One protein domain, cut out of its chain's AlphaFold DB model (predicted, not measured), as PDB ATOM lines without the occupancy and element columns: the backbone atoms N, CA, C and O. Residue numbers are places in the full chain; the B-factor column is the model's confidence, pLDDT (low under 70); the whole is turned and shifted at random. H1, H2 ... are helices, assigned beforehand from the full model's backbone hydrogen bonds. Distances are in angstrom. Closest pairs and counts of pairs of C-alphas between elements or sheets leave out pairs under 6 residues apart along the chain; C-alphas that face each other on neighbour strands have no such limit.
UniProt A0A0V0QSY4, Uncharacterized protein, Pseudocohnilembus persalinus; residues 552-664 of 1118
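This is residues 552 to 664 of the 1118 residues of an uncharacterized protein of Pseudocohnilembus persalinus (UniProt A0A0V0QSY4). The printed part makes a wide, open V: the long helix H6 is one arm, H2, H3 and H4 follow one another along the other arm, and H5 sits near the corner where the arms join. H1 lies in the gap between the arms, while H7 and the last residues make a small head at the far end of H6. Look for 113 residues with seven named helices, H1 to H7 in chain order, and no named strand; the class is all helix. The whole is extended, with a radius of gyration of the C-alphas of 21.8 A, and flat, spanning 57 by 45 by 20 A.

Begin with H1, residues 552 to 561. H6, residues 618 to 644, only just touches it, with 3 pairs of C-alphas within 8 A, and does so with residues 624 to 628 alone. Their closest C-alphas are those of Val 554 and Ile 628, 7.2 A apart; the two helices run opposite ways at a steep tilt of 66 degrees. Next find H2, residues 574 to 579, and H3, residues 582 to 586: they are close but not clearly touching, with the C-alphas of His 577 and Lys 585 closest at 6.7 A. H3 and H4, residues 588 to 600, meet only through their link. H4 is apart from H1 and from H6. H5, residues 608 to 613, is near H1, with 6 pairs of C-alphas within 10 A. H5 is close to H6 but not clearly touching it; the C-alphas of Ile 612 and Asp 618 are closest, at 7.6 A. H7, residues 649 to 655, is also close to H6 but not clearly touching it, with the C-alphas of Ser 644 and Arg 651 closest at 7.8 A. In each of the seven helices every O i to N i+4 pair is within hydrogen-bond range.

Find C-alpha 552 at (-16.138, -14.516, -9.720); from there H1 runs 14.5 A to Val 561. H2, H3 and H5 are short; H4 runs 18.9 A from Tyr 588 to Glu 600. H6 starts at C-alpha 618, (-8.976, -30.219, -16.350), and runs 38.6 A to C-alpha 644 at (-43.414, -22.165, -0.945). H7 ends at C-alpha 655, (-47.421, -33.212, -1.051).

The two C-alphas farthest apart are those of Ile 575 and Gly 657, at 61.4 A. The printed part has no cut, and the link from H1 to H2, 12 residues, is long. Residues 597 to 606, of which 597 to 600 belong to H4, stand free. The mean pLDDT of the printed part is 74.4; 49 residues are under 70, among them residues 592 to 612 and 645 to 664.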
ATOM      1  N   LYS A 552     -17.085 -14.926 -10.770       83.31
ATOM      2  CA  LYS A 552     -16.138 -14.516  -9.720       83.31
ATOM      3  C   LYS A 552     -16.313 -15.279  -8.396       83.31
ATOM      4  O   LYS A 552     -15.344 -15.499  -7.674       83.31
ATOM      5  N   VAL A 553     -17.540 -15.655  -8.035       84.38
ATOM      6  CA  VAL A 553     -17.803 -16.437  -6.815       84.38
ATOM      7  C   VAL A 553     -17.392 -17.892  -7.026       84.38
ATOM      8  O   VAL A 553     -16.796 -18.479  -6.127       84.38
ATOM      9  N   VAL A 554     -17.655 -18.446  -8.214       87.25
ATOM     10  CA  VAL A 554     -17.241 -19.807  -8.581       87.25
ATOM     11  C   VAL A 554     -15.722 -19.931  -8.509       87.25
ATOM     12  O   VAL A 554     -15.218 -20.842  -7.858       87.25
ATOM     13  N   GLU A 555     -14.997 -18.970  -9.087       83.56
ATOM     14  CA  GLU A 555     -13.539 -18.897  -8.988       83.56
ATOM     15  C   GLU A 555     -13.078 -18.935  -7.529       83.56
ATOM     16  O   GLU A 555     -12.253 -19.767  -7.164       83.56
ATOM     17  N   ASN A 556     -13.639 -18.073  -6.675       82.38
ATOM     18  CA  ASN A 556     -13.251 -17.992  -5.267       82.38
ATOM     19  C   ASN A 556     -13.485 -19.307  -4.508       82.38
ATOM     20  O   ASN A 556     -12.662 -19.677  -3.671       82.38
ATOM     21  N   ILE A 557     -14.581 -20.020  -4.799       83.94
ATOM     22  CA  ILE A 557     -14.847 -21.341  -4.213       83.94
ATOM     23  C   ILE A 557     -13.771 -22.332  -4.657       83.94
ATOM     24  O   ILE A 557     -13.239 -23.059  -3.822       83.94
ATOM     25  N   ILE A 558     -13.397 -22.329  -5.938       84.69
ATOM     26  CA  ILE A 558     -12.353 -23.230  -6.432       84.69
ATOM     27  C   ILE A 558     -11.003 -22.935  -5.773       84.69
ATOM     28  O   ILE A 558     -10.322 -23.870  -5.363       84.69
ATOM     29  N   PHE A 559     -10.626 -21.662  -5.607       81.25
ATOM     30  CA  PHE A 559      -9.401 -21.310  -4.876       81.25
ATOM     31  C   PHE A 559      -9.402 -21.872  -3.461       81.25
ATOM     32  O   PHE A 559      -8.404 -22.447  -3.022       81.25
ATOM     33  N   TYR A 560     -10.532 -21.733  -2.768       82.88
ATOM     34  CA  TYR A 560     -10.679 -22.235  -1.413       82.88
ATOM     35  C   TYR A 560     -10.551 -23.766  -1.355       82.88
ATOM     36  O   TYR A 560      -9.776 -24.284  -0.554       82.88
ATOM     37  N   VAL A 561     -11.237 -24.487  -2.250       83.12
ATOM     38  CA  VAL A 561     -11.188 -25.960  -2.333       83.12
ATOM     39  C   VAL A 561      -9.797 -26.463  -2.725       83.12
ATOM     40  O   VAL A 561      -9.327 -27.459  -2.184       83.12
ATOM     41  N   ALA A 562      -9.087 -25.750  -3.601       79.69
ATOM     42  CA  ALA A 562      -7.720 -26.082  -4.003       79.69
ATOM     43  C   ALA A 562      -6.660 -25.757  -2.927       79.69
ATOM     44  O   ALA A 562      -5.454 -25.845  -3.194       79.69
ATOM     45  N   GLY A 563      -7.087 -25.362  -1.721       78.19
ATOM     46  CA  GLY A 563      -6.208 -25.095  -0.587       78.19
ATOM     47  C   GLY A 563      -5.373 -23.827  -0.751       78.19
ATOM     48  O   GLY A 563      -4.368 -23.660  -0.059       78.19
ATOM     49  N   PHE A 564      -5.755 -22.920  -1.658       75.31
ATOM     50  CA  PHE A 564      -5.168 -21.589  -1.658       75.31
ATOM     51  C   PHE A 564      -5.712 -20.866  -0.438       75.31
ATOM     52  O   PHE A 564      -6.836 -20.365  -0.420       75.31
ATOM     53  N   THR A 565      -4.899 -20.834   0.616       66.44
ATOM     54  CA  THR A 565      -5.151 -19.956   1.746       66.44
ATOM     55  C   THR A 565      -5.155 -18.546   1.190       66.44
ATOM     56  O   THR A 565      -4.098 -18.012   0.840       66.44
ATOM     57  N   ILE A 566      -6.338 -17.948   1.071       65.88
ATOM     58  CA  ILE A 566      -6.430 -16.514   0.859       65.88
ATOM     59  C   ILE A 566      -5.728 -15.931   2.077       65.88
ATOM     60  O   ILE A 566      -6.237 -16.065   3.192       65.88
ATOM     61  N   LYS A 567      -4.514 -15.400   1.887       64.56
ATOM     62  CA  LYS A 567      -3.791 -14.714   2.951       64.56
ATOM     63  C   LYS A 567      -4.668 -13.529   3.313       64.56
ATOM     64  O   LYS A 567      -4.642 -12.498   2.647       64.56
ATOM     65  N   LEU A 568      -5.513 -13.716   4.324       60.66
ATOM     66  CA  LEU A 568      -6.154 -12.612   5.001       60.66
ATOM     67  C   LEU A 568      -4.985 -11.713   5.382       60.66
ATOM     68  O   LEU A 568      -4.019 -12.194   5.982       60.66
ATOM     69  N   GLY A 569      -5.009 -10.466   4.914       66.69
ATOM     70  CA  GLY A 569      -3.967  -9.511   5.261       66.69
ATOM     71  C   GLY A 569      -3.747  -9.497   6.780       66.69
ATOM     72  O   GLY A 569      -4.609  -9.978   7.528       66.69
ATOM     73  N   PRO A 570      -2.605  -8.971   7.252       72.69
ATOM     74  CA  PRO A 570      -2.379  -8.828   8.685       72.69
ATOM     75  C   PRO A 570      -3.624  -8.219   9.352       72.69
ATOM     76  O   PRO A 570      -4.287  -7.375   8.730       72.69
ATOM     77  N   PRO A 571      -3.987  -8.678  10.568       67.25
ATOM     78  CA  PRO A 571      -5.134  -8.137  11.284       67.25
ATOM     79  C   PRO A 571      -5.045  -6.612  11.278       67.25
ATOM     80  O   PRO A 571      -3.957  -6.055  11.420       67.25
ATOM     81  N   ALA A 572      -6.181  -5.959  11.025       74.94
ATOM     82  CA  ALA A 572      -6.237  -4.510  10.899       74.94
ATOM     83  C   ALA A 572      -5.568  -3.864  12.115       74.94
ATOM     84  O   ALA A 572      -5.875  -4.254  13.244       74.94
ATOM     85  N   ASP A 573      -4.695  -2.881  11.891       83.94
ATOM     86  CA  ASP A 573      -4.224  -2.039  12.985       83.94
ATOM     87  C   ASP A 573      -5.466  -1.394  13.626       83.94
ATOM     88  O   ASP A 573      -6.209  -0.693  12.922       83.94
ATOM     89  N   PRO A 574      -5.757  -1.669  14.912       81.06
ATOM     90  CA  PRO A 574      -6.969  -1.189  15.561       81.06
ATOM     91  C   PRO A 574      -7.065   0.337  15.519       81.06
ATOM     92  O   PRO A 574      -8.168   0.855  15.379       81.06
ATOM     93  N   ILE A 575      -5.929   1.045  15.529       85.62
ATOM     94  CA  ILE A 575      -5.873   2.510  15.487       85.62
ATOM     95  C   ILE A 575      -6.337   3.017  14.118       85.62
ATOM     96  O   ILE A 575      -7.195   3.894  14.031       85.62
ATOM     97  N   ILE A 576      -5.820   2.425  13.038       82.44
ATOM     98  CA  ILE A 576      -6.218   2.782  11.669       82.44
ATOM     99  C   ILE A 576      -7.682   2.401  11.441       82.44
ATOM    100  O   ILE A 576      -8.439   3.176  10.864       82.44
ATOM    101  N   HIS A 577      -8.106   1.229  11.921       85.81
ATOM    102  CA  HIS A 577      -9.484   0.772  11.783       85.81
ATOM    103  C   HIS A 577     -10.468   1.686  12.522       85.81
ATOM    104  O   HIS A 577     -11.553   1.955  12.011       85.81
ATOM    105  N   GLU A 578     -10.111   2.187  13.703       88.06
ATOM    106  CA  GLU A 578     -10.957   3.077  14.499       88.06
ATOM    107  C   GLU A 578     -11.104   4.475  13.876       88.06
ATOM    108  O   GLU A 578     -12.172   5.079  14.001       88.06
ATOM    109  N   GLN A 579     -10.103   4.924  13.113       89.12
ATOM    110  CA  GLN A 579     -10.126   6.181  12.355       89.12
ATOM    111  C   GLN A 579     -10.976   6.129  11.074       89.12
ATOM    112  O   GLN A 579     -11.285   7.173  10.502       89.12
ATOM    113  N   LEU A 580     -11.388   4.940  10.618       86.19
ATOM    114  CA  LEU A 580     -12.257   4.799   9.450       86.19
ATOM    115  C   LEU A 580     -13.701   5.211   9.753       86.19
ATOM    116  O   LEU A 580     -14.225   5.001  10.854       86.19
ATOM    117  N   SER A 581     -14.390   5.721   8.733       91.44
ATOM    118  CA  SER A 581     -15.831   5.973   8.812       91.44
ATOM    119  C   SER A 581     -16.618   4.665   9.014       91.44
ATOM    120  O   SER A 581     -16.148   3.579   8.672       91.44
ATOM    121  N   ALA A 582     -17.834   4.733   9.568       85.06
ATOM    122  CA  ALA A 582     -18.652   3.540   9.839       85.06
ATOM    123  C   ALA A 582     -18.915   2.689   8.578       85.06
ATOM    124  O   ALA A 582     -18.890   1.457   8.635       85.06
ATOM    125  N   GLU A 583     -19.099   3.338   7.427       78.56
ATOM    126  CA  GLU A 583     -19.310   2.679   6.135       78.56
ATOM    127  C   GLU A 583     -18.040   1.978   5.623       78.56
ATOM    128  O   GLU A 583     -18.096   0.902   5.017       78.56
ATOM    129  N   GLU A 584     -16.870   2.541   5.925       81.12
ATOM    130  CA  GLU A 584     -15.579   1.939   5.612       81.12
ATOM    131  C   GLU A 584     -15.211   0.815   6.566       81.12
ATOM    132  O   GLU A 584     -14.700  -0.192   6.091       81.12
ATOM    133  N   LYS A 585     -15.529   0.932   7.861       82.31
ATOM    134  CA  LYS A 585     -15.410  -0.155   8.849       82.31
ATOM    135  C   LYS A 585     -16.242  -1.361   8.420       82.31
ATOM    136  O   LYS A 585     -15.732  -2.479   8.360       82.31
ATOM    137  N   PHE A 586     -17.497  -1.130   8.021       72.25
ATOM    138  CA  PHE A 586     -18.391  -2.184   7.531       72.25
ATOM    139  C   PHE A 586     -17.846  -2.877   6.269       72.25
ATOM    140  O   PHE A 586     -17.980  -4.089   6.104       72.25
ATOM    141  N   ASN A 587     -17.174  -2.123   5.395       72.19
ATOM    142  CA  ASN A 587     -16.619  -2.628   4.140       72.19
ATOM    143  C   ASN A 587     -15.103  -2.897   4.178       72.19
ATOM    144  O   ASN A 587     -14.520  -3.184   3.128       72.19
ATOM    145  N   TYR A 588     -14.445  -2.833   5.340       74.06
ATOM    146  CA  TYR A 588     -12.982  -2.782   5.420       74.06
ATOM    147  C   TYR A 588     -12.330  -4.043   4.851       74.06
ATOM    148  O   TYR A 588     -11.446  -3.967   3.998       74.06
ATOM    149  N   ARG A 589     -12.862  -5.222   5.203       67.19
ATOM    150  CA  ARG A 589     -12.419  -6.499   4.619       67.19
ATOM    151  C   ARG A 589     -12.612  -6.531   3.103       67.19
ATOM    152  O   ARG A 589     -11.730  -6.972   2.379       67.19
ATOM    153  N   LYS A 590     -13.735  -6.007   2.597       69.19
ATOM    154  CA  LYS A 590     -14.024  -5.939   1.155       69.19
ATOM    155  C   LYS A 590     -13.054  -5.003   0.421       69.19
ATOM    156  O   LYS A 590     -12.699  -5.295  -0.719       69.19
ATOM    157  N   LYS A 591     -12.611  -3.909   1.058       70.62
ATOM    158  CA  LYS A 591     -11.549  -3.030   0.536       70.62
ATOM    159  C   LYS A 591     -10.192  -3.742   0.523       70.62
ATOM    160  O   LYS A 591      -9.557  -3.748  -0.527       70.62
ATOM    161  N   GLN A 592      -9.811  -4.424   1.607       67.19
ATOM    162  CA  GLN A 592      -8.569  -5.208   1.653       67.19
ATOM    163  C   GLN A 592      -8.522  -6.286   0.556       67.19
ATOM    164  O   GLN A 592      -7.520  -6.399  -0.145       67.19
ATOM    165  N   PHE A 593      -9.627  -7.009   0.323       62.75
ATOM    166  CA  PHE A 593      -9.712  -7.972  -0.783       62.75
ATOM    167  C   PHE A 593      -9.587  -7.312  -2.162       62.75
ATOM    168  O   PHE A 593      -8.932  -7.867  -3.037       62.75
ATOM    169  N   LYS A 594     -10.175  -6.124  -2.372       66.38
ATOM    170  CA  LYS A 594     -10.063  -5.392  -3.648       66.38
ATOM    171  C   LYS A 594      -8.639  -4.912  -3.935       66.38
ATOM    172  O   LYS A 594      -8.259  -4.849  -5.100       66.38
ATOM    173  N   GLU A 595      -7.879  -4.532  -2.913       64.31
ATOM    174  CA  GLU A 595      -6.488  -4.094  -3.083       64.31
ATOM    175  C   GLU A 595      -5.531  -5.264  -3.316       64.31
ATOM    176  O   GLU A 595      -4.624  -5.137  -4.140       64.31
ATOM    177  N   TYR A 596      -5.772  -6.411  -2.672       61.22
ATOM    178  CA  TYR A 596      -5.045  -7.652  -2.957       61.22
ATOM    179  C   TYR A 596      -5.348  -8.166  -4.373       61.22
ATOM    180  O   TYR A 596      -4.418  -8.431  -5.134       61.22
ATOM    181  N   ASP A 597      -6.633  -8.183  -4.767       59.91
ATOM    182  CA  ASP A 597      -7.073  -8.523  -6.130       59.91
ATOM    183  C   ASP A 597      -6.333  -7.656  -7.170       59.91
ATOM    184  O   ASP A 597      -5.870  -8.161  -8.184       59.91
ATOM    185  N   LYS A 598      -6.163  -6.349  -6.930       61.91
ATOM    186  CA  LYS A 598      -5.520  -5.441  -7.900       61.91
ATOM    187  C   LYS A 598      -4.005  -5.611  -8.038       61.91
ATOM    188  O   LYS A 598      -3.472  -5.235  -9.077       61.91
ATOM    189  N   LYS A 599      -3.294  -6.093  -7.013       61.78
ATOM    190  CA  LYS A 599      -1.822  -6.190  -7.046       61.78
ATOM    191  C   LYS A 599      -1.315  -7.527  -7.588       61.78
ATOM    192  O   LYS A 599      -0.264  -7.533  -8.217       61.78
ATOM    193  N   GLU A 600      -2.061  -8.619  -7.409       56.34
ATOM    194  CA  GLU A 600      -1.663  -9.948  -7.903       56.34
ATOM    195  C   GLU A 600      -2.387 -10.388  -9.196       56.34
ATOM    196  O   GLU A 600      -1.911 -11.306  -9.857       56.34
ATOM    197  N   LEU A 601      -3.487  -9.733  -9.615       53.25
ATOM    198  CA  LEU A 601      -4.289 -10.158 -10.787       53.25
ATOM    199  C   LEU A 601      -4.159  -9.275 -12.040       53.25
ATOM    200  O   LEU A 601      -4.887  -9.493 -13.002       53.25
ATOM    201  N   ASN A 602      -3.248  -8.299 -12.078       53.50
ATOM    202  CA  ASN A 602      -3.058  -7.458 -13.276       53.50
ATOM    203  C   ASN A 602      -2.313  -8.164 -14.431       53.50
ATOM    204  O   ASN A 602      -1.995  -7.526 -15.432       53.50
ATOM    205  N   GLY A 603      -2.037  -9.466 -14.319       55.03
ATOM    206  CA  GLY A 603      -1.643 -10.292 -15.455       55.03
ATOM    207  C   GLY A 603      -2.864 -10.994 -16.043       55.03
ATOM    208  O   GLY A 603      -3.525 -11.750 -15.339       55.03
ATOM    209  N   ASP A 604      -3.116 -10.824 -17.342       53.41
ATOM    210  CA  ASP A 604      -4.142 -11.532 -18.142       53.41
ATOM    211  C   ASP A 604      -4.040 -13.081 -18.107       53.41
ATOM    212  O   ASP A 604      -4.799 -13.799 -18.760       53.41
ATOM    213  N   CYS A 605      -3.106 -13.650 -17.342       47.53
ATOM    214  CA  CYS A 605      -3.047 -15.069 -17.021       47.53
ATOM    215  C   CYS A 605      -4.063 -15.406 -15.918       47.53
ATOM    216  O   CYS A 605      -3.715 -15.635 -14.762       47.53
ATOM    217  N   GLY A 606      -5.339 -15.446 -16.310       58.78
ATOM    218  CA  GLY A 606      -6.464 -15.760 -15.439       58.78
ATOM    219  C   GLY A 606      -6.197 -16.959 -14.533       58.78
ATOM    220  O   GLY A 606      -5.742 -18.002 -14.989       58.78
ATOM    221  N   LYS A 607      -6.506 -16.777 -13.253       62.38
ATOM    222  CA  LYS A 607      -6.685 -17.730 -12.145       62.38
ATOM    223  C   LYS A 607      -6.764 -19.239 -12.471       62.38
ATOM    224  O   LYS A 607      -6.196 -20.046 -11.741       62.38
ATOM    225  N   ALA A 608      -7.410 -19.632 -13.567       60.59
ATOM    226  CA  ALA A 608      -7.401 -20.999 -14.091       60.59
ATOM    227  C   ALA A 608      -5.990 -21.521 -14.456       60.59
ATOM    228  O   ALA A 608      -5.692 -22.689 -14.219       60.59
ATOM    229  N   ARG A 609      -5.084 -20.672 -14.962       66.12
ATOM    230  CA  ARG A 609      -3.684 -21.034 -15.255       66.12
ATOM    231  C   ARG A 609      -2.906 -21.433 -14.007       66.12
ATOM    232  O   ARG A 609      -2.180 -22.412 -14.067       66.12
ATOM    233  N   GLN A 610      -3.120 -20.764 -12.875       69.31
ATOM    234  CA  GLN A 610      -2.447 -21.112 -11.613       69.31
ATOM    235  C   GLN A 610      -2.890 -22.481 -11.063       69.31
ATOM    236  O   GLN A 610      -2.143 -23.151 -10.352       69.31
ATOM    237  N   LEU A 611      -4.105 -22.928 -11.401       67.50
ATOM    238  CA  LEU A 611      -4.582 -24.279 -11.089       67.50
ATOM    239  C   LEU A 611      -3.994 -25.324 -12.045       67.50
ATOM    240  O   LEU A 611      -3.621 -26.408 -11.598       67.50
ATOM    241  N   ILE A 612      -3.847 -24.978 -13.328       67.56
ATOM    242  CA  ILE A 612      -3.132 -25.801 -14.318       67.56
ATOM    243  C   ILE A 612      -1.653 -25.950 -13.925       67.56
ATOM    244  O   ILE A 612      -1.112 -27.047 -14.006       67.56
ATOM    245  N   GLU A 613      -1.017 -24.891 -13.416       75.38
ATOM    246  CA  GLU A 613       0.365 -24.910 -12.913       75.38
ATOM    247  C   GLU A 613       0.559 -25.865 -11.723       75.38
ATOM    248  O   GLU A 613       1.648 -26.398 -11.528       75.38
ATOM    249  N   LYS A 614      -0.502 -26.147 -10.952       76.75
ATOM    250  CA  LYS A 614      -0.497 -27.175  -9.898       76.75
ATOM    251  C   LYS A 614      -0.807 -28.589 -10.404       76.75
ATOM    252  O   LYS A 614      -1.011 -29.488  -9.592       76.75
ATOM    253  N   ASN A 615      -0.819 -28.803 -11.720       82.06
ATOM    254  CA  ASN A 615      -1.077 -30.091 -12.370       82.06
ATOM    255  C   ASN A 615      -2.438 -30.724 -12.014       82.06
ATOM    256  O   ASN A 615      -2.589 -31.945 -12.090       82.06
ATOM    257  N   TYR A 616      -3.451 -29.930 -11.646       81.75
ATOM    258  CA  TYR A 616      -4.809 -30.466 -11.531       81.75
ATOM    259  C   TYR A 616      -5.341 -30.832 -12.923       81.75
ATOM    260  O   TYR A 616      -5.216 -30.066 -13.876       81.75
ATOM    261  N   SER A 617      -5.954 -32.012 -13.046       87.19
ATOM    262  CA  SER A 617      -6.585 -32.429 -14.300       87.19
ATOM    263  C   SER A 617      -7.770 -31.517 -14.626       87.19
ATOM    264  O   SER A 617      -8.657 -31.342 -13.790       87.19
ATOM    265  N   ASP A 618      -7.833 -31.006 -15.860       83.31
ATOM    266  CA  ASP A 618      -8.976 -30.219 -16.350       83.31
ATOM    267  C   ASP A 618     -10.301 -30.979 -16.162       83.31
ATOM    268  O   ASP A 618     -11.306 -30.397 -15.772       83.31
ATOM    269  N   LYS A 619     -10.294 -32.316 -16.284       88.56
ATOM    270  CA  LYS A 619     -11.482 -33.142 -16.024       88.56
ATOM    271  C   LYS A 619     -12.019 -32.964 -14.598       88.56
ATOM    272  O   LYS A 619     -13.218 -32.762 -14.431       88.56
ATOM    273  N   ILE A 620     -11.140 -32.998 -13.595       85.56
ATOM    274  CA  ILE A 620     -11.512 -32.825 -12.181       85.56
ATOM    275  C   ILE A 620     -12.028 -31.402 -11.949       85.56
ATOM    276  O   ILE A 620     -13.022 -31.203 -11.257       85.56
ATOM    277  N   PHE A 621     -11.395 -30.406 -12.572       84.44
ATOM    278  CA  PHE A 621     -11.826 -29.013 -12.481       84.44
ATOM    279  C   PHE A 621     -13.225 -28.797 -13.086       84.44
ATOM    280  O   PHE A 621     -14.077 -28.162 -12.464       84.44
ATOM    281  N   GLN A 622     -13.505 -29.379 -14.255       88.12
ATOM    282  CA  GLN A 622     -14.835 -29.330 -14.871       88.12
ATOM    283  C   GLN A 622     -15.889 -30.092 -14.051       88.12
ATOM    284  O   GLN A 622     -17.044 -29.666 -13.992       88.12
ATOM    285  N   GLU A 623     -15.522 -31.207 -13.414       92.12
ATOM    286  CA  GLU A 623     -16.403 -31.936 -12.490       92.12
ATOM    287  C   GLU A 623     -16.734 -31.093 -11.251       92.12
ATOM    288  O   GLU A 623     -17.913 -30.935 -10.930       92.12
ATOM    289  N   LEU A 624     -15.736 -30.441 -10.648       88.75
ATOM    290  CA  LEU A 624     -15.927 -29.521  -9.524       88.75
ATOM    291  C   LEU A 624     -16.803 -28.319  -9.909       88.75
ATOM    292  O   LEU A 624     -17.710 -27.946  -9.169       88.75
ATOM    293  N   LEU A 625     -16.589 -27.725 -11.087       90.62
ATOM    294  CA  LEU A 625     -17.433 -26.640 -11.602       90.62
ATOM    295  C   LEU A 625     -18.896 -27.064 -11.751       90.62
ATOM    296  O   LEU A 625     -19.810 -26.305 -11.407       90.62
ATOM    297  N   LYS A 626     -19.138 -28.270 -12.274       93.31
ATOM    298  CA  LYS A 626     -20.490 -28.830 -12.388       93.31
ATOM    299  C   LYS A 626     -21.104 -29.060 -11.014       93.31
ATOM    300  O   LYS A 626     -22.276 -28.740 -10.831       93.31
ATOM    301  N   GLU A 627     -20.325 -29.556 -10.060       93.69
ATOM    302  CA  GLU A 627     -20.765 -29.791  -8.689       93.69
ATOM    303  C   GLU A 627     -21.128 -28.488  -7.962       93.69
ATOM    304  O   GLU A 627     -22.242 -28.375  -7.457       93.69
ATOM    305  N   ILE A 628     -20.271 -27.461  -8.006       92.75
ATOM    306  CA  ILE A 628     -20.546 -26.140  -7.409       92.75
ATOM    307  C   ILE A 628     -21.852 -25.555  -7.963       92.75
ATOM    308  O   ILE A 628     -22.708 -25.084  -7.210       92.75
ATOM    309  N   ASN A 629     -22.034 -25.600  -9.286       91.88
ATOM    310  CA  ASN A 629     -23.248 -25.091  -9.919       91.88
ATOM    311  C   ASN A 629     -24.485 -25.932  -9.575       91.88
ATOM    312  O   ASN A 629     -25.566 -25.369  -9.376       91.88
ATOM    313  N   ARG A 630     -24.345 -27.262  -9.487       92.44
ATOM    314  CA  ARG A 630     -25.417 -28.170  -9.059       92.44
ATOM    315  C   ARG A 630     -25.857 -27.847  -7.634       92.44
ATOM    316  O   ARG A 630     -27.047 -27.632  -7.416       92.44
ATOM    317  N   GLU A 631     -24.919 -27.731  -6.697       92.38
ATOM    318  CA  GLU A 631     -25.223 -27.443  -5.293       92.38
ATOM    319  C   GLU A 631     -25.814 -26.045  -5.098       92.38
ATOM    320  O   GLU A 631     -26.784 -25.888  -4.359       92.38
ATOM    321  N   PHE A 632     -25.324 -25.030  -5.817       92.56
ATOM    322  CA  PHE A 632     -25.936 -23.700  -5.779       92.56
ATOM    323  C   PHE A 632     -27.383 -23.711  -6.282       92.56
ATOM    324  O   PHE A 632     -28.280 -23.153  -5.639       92.56
ATOM    325  N   ARG A 633     -27.637 -24.370  -7.421       90.50
ATOM    326  CA  ARG A 633     -28.997 -24.517  -7.953       90.50
ATOM    327  C   ARG A 633     -29.879 -25.262  -6.962       90.50
ATOM    328  O   ARG A 633     -30.980 -24.788  -6.694       90.50
ATOM    329  N   ASN A 634     -29.398 -26.366  -6.393       89.31
ATOM    330  CA  ASN A 634     -30.111 -27.144  -5.381       89.31
ATOM    331  C   ASN A 634     -30.411 -26.306  -4.134       89.31
ATOM    332  O   ASN A 634     -31.540 -26.330  -3.653       89.31
ATOM    333  N   GLY A 635     -29.463 -25.500  -3.655       90.50
ATOM    334  CA  GLY A 635     -29.673 -24.555  -2.559       90.50
ATOM    335  C   GLY A 635     -30.802 -23.565  -2.852       90.50
ATOM    336  O   GLY A 635     -31.727 -23.429  -2.055       90.50
ATOM    337  N   ASN A 636     -30.799 -22.942  -4.033       87.44
ATOM    338  CA  ASN A 636     -31.872 -22.028  -4.439       87.44
ATOM    339  C   ASN A 636     -33.220 -22.736  -4.599       87.44
ATOM    340  O   ASN A 636     -34.239 -22.212  -4.154       87.44
ATOM    341  N   LYS A 637     -33.234 -23.942  -5.177       90.50
ATOM    342  CA  LYS A 637     -34.432 -24.787  -5.290       90.50
ATOM    343  C   LYS A 637     -34.984 -25.138  -3.910       90.50
ATOM    344  O   LYS A 637     -36.187 -25.051  -3.712       90.50
ATOM    345  N   ARG A 638     -34.125 -25.449  -2.930       88.38
ATOM    346  CA  ARG A 638     -34.512 -25.677  -1.524       88.38
ATOM    347  C   ARG A 638     -35.098 -24.423  -0.890       88.38
ATOM    348  O   ARG A 638     -36.143 -24.502  -0.260       88.38
ATOM    349  N   VAL A 639     -34.483 -23.257  -1.088       84.88
ATOM    350  CA  VAL A 639     -35.030 -21.975  -0.608       84.88
ATOM    351  C   VAL A 639     -36.388 -21.687  -1.252       84.88
ATOM    352  O   VAL A 639     -37.328 -21.302  -0.558       84.88
ATOM    353  N   GLN A 640     -36.537 -21.920  -2.556       84.06
ATOM    354  CA  GLN A 640     -37.800 -21.762  -3.280       84.06
ATOM    355  C   GLN A 640     -38.866 -22.758  -2.797       84.06
ATOM    356  O   GLN A 640     -40.024 -22.393  -2.601       84.06
ATOM    357  N   PHE A 641     -38.478 -24.009  -2.564       82.75
ATOM    358  CA  PHE A 641     -39.347 -25.052  -2.035       82.75
ATOM    359  C   PHE A 641     -39.820 -24.703  -0.618       82.75
ATOM    360  O   PHE A 641     -41.023 -24.631  -0.374       82.75
ATOM    361  N   ASN A 642     -38.893 -24.357   0.277       75.38
ATOM    362  CA  ASN A 642     -39.181 -23.990   1.664       75.38
ATOM    363  C   ASN A 642     -40.000 -22.701   1.771       75.38
ATOM    364  O   ASN A 642     -40.938 -22.638   2.558       75.38
ATOM    365  N   SER A 643     -39.700 -21.684   0.957       74.31
ATOM    366  CA  SER A 643     -40.508 -20.456   0.902       74.31
ATOM    367  C   SER A 643     -41.911 -20.703   0.343       74.31
ATOM    368  O   SER A 643     -42.846 -19.991   0.707       74.31
ATOM    369  N   SER A 644     -42.092 -21.746  -0.474       70.06
ATOM    370  CA  SER A 644     -43.414 -22.165  -0.945       70.06
ATOM    371  C   SER A 644     -44.219 -22.983   0.076       70.06
ATOM    372  O   SER A 644     -45.431 -23.128  -0.091       70.06
ATOM    373  N   LEU A 645     -43.588 -23.486   1.145       63.06
ATOM    374  CA  LEU A 645     -44.203 -24.452   2.061       63.06
ATOM    375  C   LEU A 645     -45.080 -23.918   3.215       63.06
ATOM    376  O   LEU A 645     -45.775 -24.744   3.808       63.06
ATOM    377  N   PRO A 646     -45.225 -22.608   3.498       51.91
ATOM    378  CA  PRO A 646     -46.296 -22.165   4.401       51.91
ATOM    379  C   PRO A 646     -47.585 -21.676   3.716       51.91
ATOM    380  O   PRO A 646     -48.594 -21.552   4.404       51.91
ATOM    381  N   PHE A 647     -47.586 -21.357   2.411       52.41
ATOM    382  CA  PHE A 647     -48.595 -20.418   1.875       52.41
ATOM    383  C   PHE A 647     -49.453 -20.875   0.692       52.41
ATOM    384  O   PHE A 647     -50.435 -20.197   0.399       52.41
ATOM    385  N   SER A 648     -49.172 -22.001   0.027       60.31
ATOM    386  CA  SER A 648     -50.084 -22.499  -1.017       60.31
ATOM    387  C   SER A 648     -50.702 -23.839  -0.632       60.31
ATOM    388  O   SER A 648     -50.043 -24.879  -0.691       60.31
ATOM    389  N   GLU A 649     -51.987 -23.799  -0.294       59.97
ATOM    390  CA  GLU A 649     -52.838 -24.960  -0.010       59.97
ATOM    391  C   GLU A 649     -52.794 -25.997  -1.154       59.97
ATOM    392  O   GLU A 649     -52.843 -27.198  -0.915       59.97
ATOM    393  N   GLU A 650     -52.628 -25.544  -2.402       60.00
ATOM    394  CA  GLU A 650     -52.480 -26.398  -3.589       60.00
ATOM    395  C   GLU A 650     -51.182 -27.216  -3.578       60.00
ATOM    396  O   GLU A 650     -51.209 -28.407  -3.882       60.00
ATOM    397  N   ARG A 651     -50.048 -26.623  -3.168       59.69
ATOM    398  CA  ARG A 651     -48.791 -27.377  -3.029       59.69
ATOM    399  C   ARG A 651     -48.805 -28.281  -1.806       59.69
ATOM    400  O   ARG A 651     -48.350 -29.409  -1.903       59.69
ATOM    401  N   GLN A 652     -49.387 -27.850  -0.686       66.19
ATOM    402  CA  GLN A 652     -49.574 -28.742   0.465       66.19
ATOM    403  C   GLN A 652     -50.419 -29.968   0.084       66.19
ATOM    404  O   GLN A 652     -50.062 -31.081   0.447       66.19
ATOM    405  N   LYS A 653     -51.465 -29.799  -0.738       67.88
ATOM    406  CA  LYS A 653     -52.260 -30.912  -1.288       67.88
ATOM    407  C   LYS A 653     -51.484 -31.805  -2.259       67.88
ATOM    408  O   LYS A 653     -51.704 -33.008  -2.241       67.88
ATOM    409  N   LEU A 654     -50.581 -31.246  -3.070       60.81
ATOM    410  CA  LEU A 654     -49.671 -32.026  -3.926       60.81
ATOM    411  C   LEU A 654     -48.726 -32.923  -3.116       60.81
ATOM    412  O   LEU A 654     -48.293 -33.957  -3.615       60.81
ATOM    413  N   PHE A 655     -48.399 -32.522  -1.887       61.59
ATOM    414  CA  PHE A 655     -47.421 -33.212  -1.051       61.59
ATOM    415  C   PHE A 655     -48.050 -34.035   0.088       61.59
ATOM    416  O   PHE A 655     -47.368 -34.896   0.650       61.59
ATOM    417  N   MET A 656     -49.337 -33.834   0.398       63.09
ATOM    418  CA  MET A 656     -50.094 -34.675   1.331       63.09
ATOM    419  C   MET A 656     -50.066 -36.138   0.867       63.09
ATOM    420  O   MET A 656     -50.466 -36.455  -0.251       63.09
ATOM    421  N   GLY A 657     -49.586 -37.032   1.734       61.38
ATOM    422  CA  GLY A 657     -49.411 -38.456   1.432       61.38
ATOM    423  C   GLY A 657     -48.068 -38.827   0.786       61.38
ATOM    424  O   GLY A 657     -47.773 -40.014   0.673       61.38
ATOM    425  N   ILE A 658     -47.238 -37.848   0.394       60.78
ATOM    426  CA  ILE A 658     -45.854 -38.071  -0.071       60.78
ATOM    427  C   ILE A 658     -44.848 -37.769   1.044       60.78
ATOM    428  O   ILE A 658     -43.894 -38.528   1.218       60.78
ATOM    429  N   LEU A 659     -45.056 -36.676   1.788       62.19
ATOM    430  CA  LEU A 659     -44.275 -36.328   2.979       62.19
ATOM    431  C   LEU A 659     -45.110 -36.574   4.254       62.19
ATOM    432  O   LEU A 659     -46.338 -36.610   4.171       62.19
ATOM    433  N   PRO A 660     -44.477 -36.730   5.429       61.00
ATOM    434  CA  PRO A 660     -45.164 -36.885   6.703       61.00
ATOM    435  C   PRO A 660     -46.050 -35.690   7.053       61.00
ATOM    436  O   PRO A 660     -45.664 -34.534   6.860       61.00
ATOM    437  N   ASP A 661     -47.197 -35.973   7.669       64.88
ATOM    438  CA  ASP A 661     -48.226 -34.976   7.983       64.88
ATOM    439  C   ASP A 661     -47.721 -33.808   8.850       64.88
ATOM    440  O   ASP A 661     -48.210 -32.686   8.723       64.88
ATOM    441  N   TYR A 662     -46.704 -34.029   9.693       68.31
ATOM    442  CA  TYR A 662     -46.124 -32.989  10.551       68.31
ATOM    443  C   TYR A 662     -45.309 -31.931   9.788       68.31
ATOM    444  O   TYR A 662     -45.031 -30.867  10.342       68.31
ATOM    445  N   MET A 663     -44.909 -32.200   8.537       59.50
ATOM    446  CA  MET A 663     -44.226 -31.218   7.685       59.50
ATOM    447  C   MET A 663     -45.195 -30.217   7.044       59.50
ATOM    448  O   MET A 663     -44.758 -29.211   6.481       59.50
ATOM    449  N   PHE A 664     -46.503 -30.463   7.140       68.62
ATOM    450  CA  PHE A 664     -47.527 -29.565   6.630       68.62
ATOM    451  C   PHE A 664     -48.112 -28.713   7.748       68.62
ATOM    452  O   PHE A 664     -48.356 -29.164   8.866       68.62
TER     453      PHE A 664